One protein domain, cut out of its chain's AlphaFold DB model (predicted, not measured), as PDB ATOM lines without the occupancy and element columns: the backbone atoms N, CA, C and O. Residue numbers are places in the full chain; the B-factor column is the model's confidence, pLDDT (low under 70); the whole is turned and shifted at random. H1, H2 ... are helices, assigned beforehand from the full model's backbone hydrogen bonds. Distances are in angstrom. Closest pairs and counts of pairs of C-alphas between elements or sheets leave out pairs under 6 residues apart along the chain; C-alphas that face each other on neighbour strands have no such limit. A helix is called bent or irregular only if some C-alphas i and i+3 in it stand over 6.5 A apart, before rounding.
ATOM      1  N   LEU A  27     323.114 355.330 263.361       95.50
ATOM      2  CA  LEU A  27     323.440 356.283 264.428       95.50
ATOM      3  C   LEU A  27     322.678 355.980 265.721       95.50
ATOM      4  O   LEU A  27     323.264 356.004 266.799       95.50
ATOM      5  N   LEU A  28     321.390 355.654 265.617       94.00
ATOM      6  CA  LEU A  28     320.583 355.243 266.762       94.00
ATOM      7  C   LEU A  28     321.078 353.915 267.344       94.00
ATOM      8  O   LEU A  28     321.167 353.776 268.563       94.00
ATOM      9  N   SER A  29     321.506 352.979 266.495       92.56
ATOM     10  CA  SER A  29     322.072 351.708 266.950       92.56
ATOM     11  C   SER A  29     323.339 351.899 267.796       92.56
ATOM     12  O   SER A  29     323.527 351.166 268.764       92.56
ATOM     13  N   VAL A  30     324.157 352.924 267.521       94.31
ATOM     14  CA  VAL A  30     325.346 353.246 268.340       94.31
ATOM     15  C   VAL A  30     324.974 353.615 269.781       94.31
ATOM     16  O   VAL A  30     325.731 353.309 270.700       94.31
ATOM     17  N   VAL A  31     323.809 354.230 270.006       94.06
ATOM     18  CA  VAL A  31     323.306 354.564 271.352       94.06
ATOM     19  C   VAL A  31     322.394 353.476 271.939       94.06
ATOM     20  O   VAL A  31     321.721 353.709 272.939       94.06
ATOM     21  N   GLY A  32     322.369 352.286 271.329       90.88
ATOM     22  CA  GLY A  32     321.563 351.144 271.771       90.88
ATOM     23  C   GLY A  32     320.090 351.202 271.356       90.88
ATOM     24  O   GLY A  32     319.293 350.399 271.834       90.88
ATOM     25  N   LEU A  33     319.707 352.138 270.481       90.75
ATOM     26  CA  LEU A  33     318.349 352.250 269.951       90.75
ATOM     27  C   LEU A  33     318.244 351.548 268.599       90.75
ATOM     28  O   LEU A  33     318.782 351.990 267.586       90.75
ATOM     29  N   GLU A  34     317.492 350.457 268.566       89.69
ATOM     30  CA  GLU A  34     317.385 349.612 267.385       89.69
ATOM     31  C   GLU A  34     316.080 349.883 266.626       89.69
ATOM     32  O   GLU A  34     315.020 349.400 267.016       89.69
ATOM     33  N   ILE A  35     316.133 350.619 265.507       85.75
ATOM     34  CA  ILE A  35     314.927 350.935 264.708       85.75
ATOM     35  C   ILE A  35     314.169 349.667 264.281       85.75
ATOM     36  O   ILE A  35     312.939 349.672 264.235       85.75
ATOM     37  N   TYR A  36     314.873 348.566 264.001       85.88
ATOM     38  CA  TYR A  36     314.233 347.308 263.608       85.88
ATOM     39  C   TYR A  36     313.342 346.720 264.717       85.88
ATOM     40  O   TYR A  36     312.411 345.985 264.409       85.88
ATOM     41  N   SER A  37     313.609 347.046 265.987       87.69
ATOM     42  CA  SER A  37     312.775 346.638 267.125       87.69
ATOM     43  C   SER A  37     311.522 347.510 267.281       87.69
ATOM     44  O   SER A  37     310.532 347.074 267.861       87.69
ATOM     45  N   LEU A  38     311.550 348.731 266.734       87.94
ATOM     46  CA  LEU A  38     310.446 349.693 266.783       87.94
ATOM     47  C   LEU A  38     309.457 349.515 265.624       87.94
ATOM     48  O   LEU A  38     308.311 349.955 265.717       87.94
ATOM     49  N   LEU A  39     309.892 348.902 264.522       89.69
ATOM     50  CA  LEU A  39     309.083 348.697 263.325       89.69
ATOM     51  C   LEU A  39     308.692 347.223 263.159       89.69
ATOM     52  O   LEU A  39     309.492 346.335 263.446       89.69
ATOM     53  N   PRO A  40     307.503 346.929 262.602       94.00
ATOM     54  CA  PRO A  40     307.183 345.577 262.168       94.00
ATOM     55  C   PRO A  40     308.221 345.077 261.157       94.00
ATOM     56  O   PRO A  40     308.571 345.796 260.215       94.00
ATOM     57  N   SER A  41     308.659 343.826 261.300       91.88
ATOM     58  CA  SER A  41     309.675 343.217 260.427       91.88
ATOM     59  C   SER A  41     309.322 343.331 258.938       91.88
ATOM     60  O   SER A  41     310.182 343.629 258.114       91.88
ATOM     61  N   ALA A  42     308.038 343.183 258.596       93.88
ATOM     62  CA  ALA A  42     307.539 343.362 257.237       93.88
ATOM     63  C   ALA A  42     307.795 344.779 256.690       93.88
ATOM     64  O   ALA A  42     308.219 344.926 255.546       93.88
ATOM     65  N   VAL A  43     307.584 345.817 257.505       92.25
ATOM     66  CA  VAL A  43     307.786 347.220 257.109       92.25
ATOM     67  C   VAL A  43     309.274 347.523 256.963       92.25
ATOM     68  O   VAL A  43     309.680 348.115 255.967       92.25
ATOM     69  N   TYR A  44     310.097 347.071 257.910       92.56
ATOM     70  CA  TYR A  44     311.548 347.255 257.852       92.56
ATOM     71  C   TYR A  44     312.157 346.609 256.598       92.56
ATOM     72  O   TYR A  44     312.919 347.241 255.864       92.56
ATOM     73  N   ASN A  45     311.745 345.374 256.297       93.50
ATOM     74  CA  ASN A  45     312.178 344.663 255.099       93.50
ATOM     75  C   ASN A  45     311.685 345.344 253.817       93.50
ATOM     76  O   ASN A  45     312.450 345.461 252.862       93.50
ATOM     77  N   LEU A  46     310.446 345.847 253.798       94.50
ATOM     78  CA  LEU A  46     309.907 346.591 252.660       94.50
ATOM     79  C   LEU A  46     310.731 347.854 252.377       94.50
ATOM     80  O   LEU A  46     311.073 348.108 251.224       94.50
ATOM     81  N   ILE A  47     311.098 348.616 253.412       92.94
ATOM     82  CA  ILE A  47     311.967 349.794 253.271       92.94
ATOM     83  C   ILE A  47     313.326 349.376 252.687       92.94
ATOM     84  O   ILE A  47     313.816 350.017 251.757       92.94
ATOM     85  N   GLY A  48     313.898 348.260 253.153       94.19
ATOM     86  CA  GLY A  48     315.114 347.658 252.583       94.19
ATOM     87  C   GLY A  48     314.990 347.336 251.099       94.19
ATOM     88  O   GLY A  48     315.829 347.737 250.292       94.19
ATOM     89  N   MET A  49     313.907 346.667 250.711       96.19
ATOM     90  CA  MET A  49     313.640 346.329 249.313       96.19
ATOM     91  C   MET A  49     313.480 347.581 248.445       96.19
ATOM     92  O   MET A  49     314.080 347.658 247.374       96.19
ATOM     93  N   LEU A  50     312.730 348.583 248.913       94.06
ATOM     94  CA  LEU A  50     312.545 349.850 248.199       94.06
ATOM     95  C   LEU A  50     313.865 350.607 248.016       94.06
ATOM     96  O   LEU A  50     314.108 351.152 246.941       94.06
ATOM     97  N   SER A  51     314.742 350.576 249.018       94.50
ATOM     98  CA  SER A  51     316.083 351.173 248.944       94.50
ATOM     99  C   SER A  51     316.913 350.539 247.823       94.50
ATOM    100  O   SER A  51     317.505 351.238 246.998       94.50
ATOM    101  N   ASN A  52     316.880 349.207 247.721       95.75
ATOM    102  CA  ASN A  52     317.559 348.478 246.650       95.75
ATOM    103  C   ASN A  52     316.977 348.803 245.266       95.75
ATOM    104  O   ASN A  52     317.728 349.003 244.312       95.75
ATOM    105  N   VAL A  53     315.650 348.912 245.151       96.06
ATOM    106  CA  VAL A  53     314.992 349.326 243.899       96.06
ATOM    107  C   VAL A  53     315.432 350.733 243.491       96.06
ATOM    108  O   VAL A  53     315.743 350.955 242.320       96.06
ATOM    109  N   LEU A  54     315.520 351.674 244.435       94.88
ATOM    110  CA  LEU A  54     315.997 353.034 244.165       94.88
ATOM    111  C   LEU A  54     317.447 353.050 243.664       94.88
ATOM    112  O   LEU A  54     317.739 353.770 242.707       94.88
ATOM    113  N   MET A  55     318.334 352.231 244.239       94.88
ATOM    114  CA  MET A  55     319.703 352.079 243.728       94.88
ATOM    115  C   MET A  55     319.732 351.534 242.298       94.88
ATOM    116  O   MET A  55     320.455 352.061 241.453       94.88
ATOM    117  N   ILE A  56     318.927 350.512 241.995       95.44
ATOM    118  CA  ILE A  56     318.836 349.959 240.636       95.44
ATOM    119  C   ILE A  56     318.367 351.040 239.658       95.44
ATOM    120  O   ILE A  56     318.974 351.217 238.600       95.44
ATOM    121  N   LEU A  57     317.326 351.798 240.015       92.94
ATOM    122  CA  LEU A  57     316.835 352.905 239.193       92.94
ATOM    123  C   LEU A  57     317.923 353.955 238.957       92.94
ATOM    124  O   LEU A  57     318.097 354.398 237.821       92.94
ATOM    125  N   LEU A  58     318.688 354.312 239.992       92.56
ATOM    126  CA  LEU A  58     319.824 355.218 239.852       92.56
ATOM    127  C   LEU A  58     320.839 354.679 238.836       92.56
ATOM    128  O   LEU A  58     321.206 355.407 237.915       92.56
ATOM    129  N   PHE A  59     321.252 353.414 238.941       93.06
ATOM    130  CA  PHE A  59     322.200 352.818 237.995       93.06
ATOM    131  C   PHE A  59     321.666 352.791 236.561       93.06
ATOM    132  O   PHE A  59     322.395 353.138 235.632       93.06
ATOM    133  N   VAL A  60     320.385 352.469 236.368       92.50
ATOM    134  CA  VAL A  60     319.734 352.523 235.049       92.50
ATOM    135  C   VAL A  60     319.778 353.941 234.473       92.50
ATOM    136  O   VAL A  60     320.119 354.127 233.300       92.50
ATOM    137  N   PHE A  61     319.478 354.962 235.282       89.94
ATOM    138  CA  PHE A  61     319.562 356.348 234.828       89.94
ATOM    139  C   PHE A  61     320.997 356.784 234.526       89.94
ATOM    140  O   PHE A  61     321.207 357.484 233.536       89.94
ATOM    141  N   LEU A  62     321.980 356.353 235.319       88.38
ATOM    142  CA  LEU A  62     323.391 356.654 235.076       88.38
ATOM    143  C   LEU A  62     323.891 356.028 233.770       88.38
ATOM    144  O   LEU A  62     324.497 356.736 232.972       88.38
ATOM    145  N   ILE A  63     323.571 354.759 233.490       89.81
ATOM    146  CA  ILE A  63     323.906 354.108 232.207       89.81
ATOM    147  C   ILE A  63     323.325 354.910 231.037       89.81
ATOM    148  O   ILE A  63     324.021 355.216 230.065       89.81
ATOM    149  N   ARG A  64     322.056 355.319 231.149       85.38
ATOM    150  CA  ARG A  64     321.393 356.138 230.129       85.38
ATOM    151  C   ARG A  64     322.054 357.509 229.961       85.38
ATOM    152  O   ARG A  64     322.112 358.021 228.843       85.38
ATOM    153  N   LEU A  65     322.525 358.115 231.051       84.50
ATOM    154  CA  LEU A  65     323.198 359.411 231.035       84.50
ATOM    155  C   LEU A  65     324.591 359.315 230.401       84.50
ATOM    156  O   LEU A  65     324.915 360.152 229.565       84.50
ATOM    157  N   ILE A  66     325.368 358.278 230.727       83.50
ATOM    158  CA  ILE A  66     326.690 358.011 230.135       83.50
ATOM    159  C   ILE A  66     326.579 357.924 228.613       83.50
ATOM    160  O   ILE A  66     327.310 358.621 227.910       83.50
ATOM    161  N   GLY A  67     325.607 357.160 228.101       78.12
ATOM    162  CA  GLY A  67     325.366 357.065 226.660       78.12
ATOM    163  C   GLY A  67     325.060 358.418 226.008       78.12
ATOM    164  O   GLY A  67     325.457 358.654 224.876       78.12
ATOM    165  N   ARG A  68     324.411 359.350 226.718       74.88
ATOM    166  CA  ARG A  68     324.161 360.709 226.206       74.88
ATOM    167  C   ARG A  68     325.372 361.631 226.289       74.88
ATOM    168  O   ARG A  68     325.510 362.495 225.431       74.88
ATOM    169  N   LEU A  69     326.210 361.479 227.310       72.25
ATOM    170  CA  LEU A  69     327.423 362.282 227.475       72.25
ATOM    171  C   LEU A  69     328.483 361.910 226.431       72.25
ATOM    172  O   LEU A  69     329.135 362.801 225.905       72.25
ATOM    173  N   GLN A  70     328.599 360.626 226.082       67.25
ATOM    174  CA  GLN A  70     329.517 360.148 225.037       67.25
ATOM    175  C   GLN A  70     329.107 360.564 223.616       67.25
ATOM    176  O   GLN A  70     329.945 360.597 222.722       67.25
ATOM    177  N   LEU A  71     327.830 360.895 223.393       59.41
ATOM    178  CA  LEU A  71     327.316 361.359 222.096       59.41
ATOM    179  C   LEU A  71     327.551 362.859 221.847       59.41
ATOM    180  O   LEU A  71     327.123 363.374 220.814       59.41
ATOM    181  N   LYS A  72     328.200 363.568 222.778       49.34
ATOM    182  CA  LYS A  72     328.633 364.952 222.582       49.34
ATOM    183  C   LYS A  72     330.115 364.948 222.162       49.34
ATOM    184  O   LYS A  72     330.940 364.624 223.013       49.34
ATOM    185  N   PRO A  73     330.445 365.235 220.887       56.62
ATOM    186  CA  PRO A  73     331.822 365.517 220.483       56.62
ATOM    187  C   PRO A  73     332.343 366.811 221.121       56.62
ATOM    188  O   PRO A  73     331.510 367.691 221.456       56.62
TER     189      PRO A  73
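What this domain is: This is residues 27 to 73 of the 73 residues of an uncharacterized protein of Pseudomonas sp. T (UniProt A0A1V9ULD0). One long helix, H3, makes nearly the whole length of this model, and a short leading stretch with the small helices H1 and H2 turns off at its first end, giving the outline of an L with a hooked short arm. There is no compact core: H3 sticks out from that corner with residues 46 to 70 standing free, and residues 71 to 73 run on free beyond it. The printed part has 47 residues with three named helices, in the order H1, H2, H3, and no named strand; the class is all helix, with 38 residues in named elements. The whole is extended, with a radius of gyration of the C-alphas of 17.8 A and spans of 54 by 23 by 6 A.

Where its parts are: The printed part begins with H1, residues 27 to 30, whose first C-alpha, that of Leu 27, is at (323.440, 356.283, 264.428). After a tight link of 4 residues comes H2, residues 35 to 38, with C-alpha 35 at (314.927, 350.935, 264.708). A tight link of 2 residues leads to H3, residues 41 to 70, 44.0 A from first to last C-alpha. H3 begins with C-alpha 41 at (309.675, 343.217, 260.427) and ends with C-alpha 70 at (329.517, 360.148, 225.037). H3 is not bent.

How they stand to each other: H1 and H2 are close but not clearly touching; their closest C-alphas, those of Leu 28 and Ile 35, are 7.4 A apart. H2 and H3 are also close but not clearly touching, with the C-alphas of Tyr 36 and Tyr 44 the closest at 6.4 A. Their centres are 24.2 A apart. H1 and H3 are apart. Residues 27 to 34, of which 27 to 30 belong to H1, stand free, and so do residues 37 to 43, of which 41 to 43 belong to H3. In H3 every O i to N i+4 pair is within hydrogen-bond range; H1 and H2, with 4 residues each, are too short for such a pair, and each has 1 O i to N i+3 pair, which is within range.

The domain as a whole: The two C-alphas farthest apart are those of Gly 32 and Pro 73, at 54.2 A, and the first and last printed C-alphas, those of Leu 27 and Pro 73, are 45.7 A apart. The printed part has no cut, and Pro 73 is the chain's last residue. Both links are tight, and there is no long link. The mean pLDDT of the printed part is 87.9; the model's confidence is low, under 70, at residues 70 to 73.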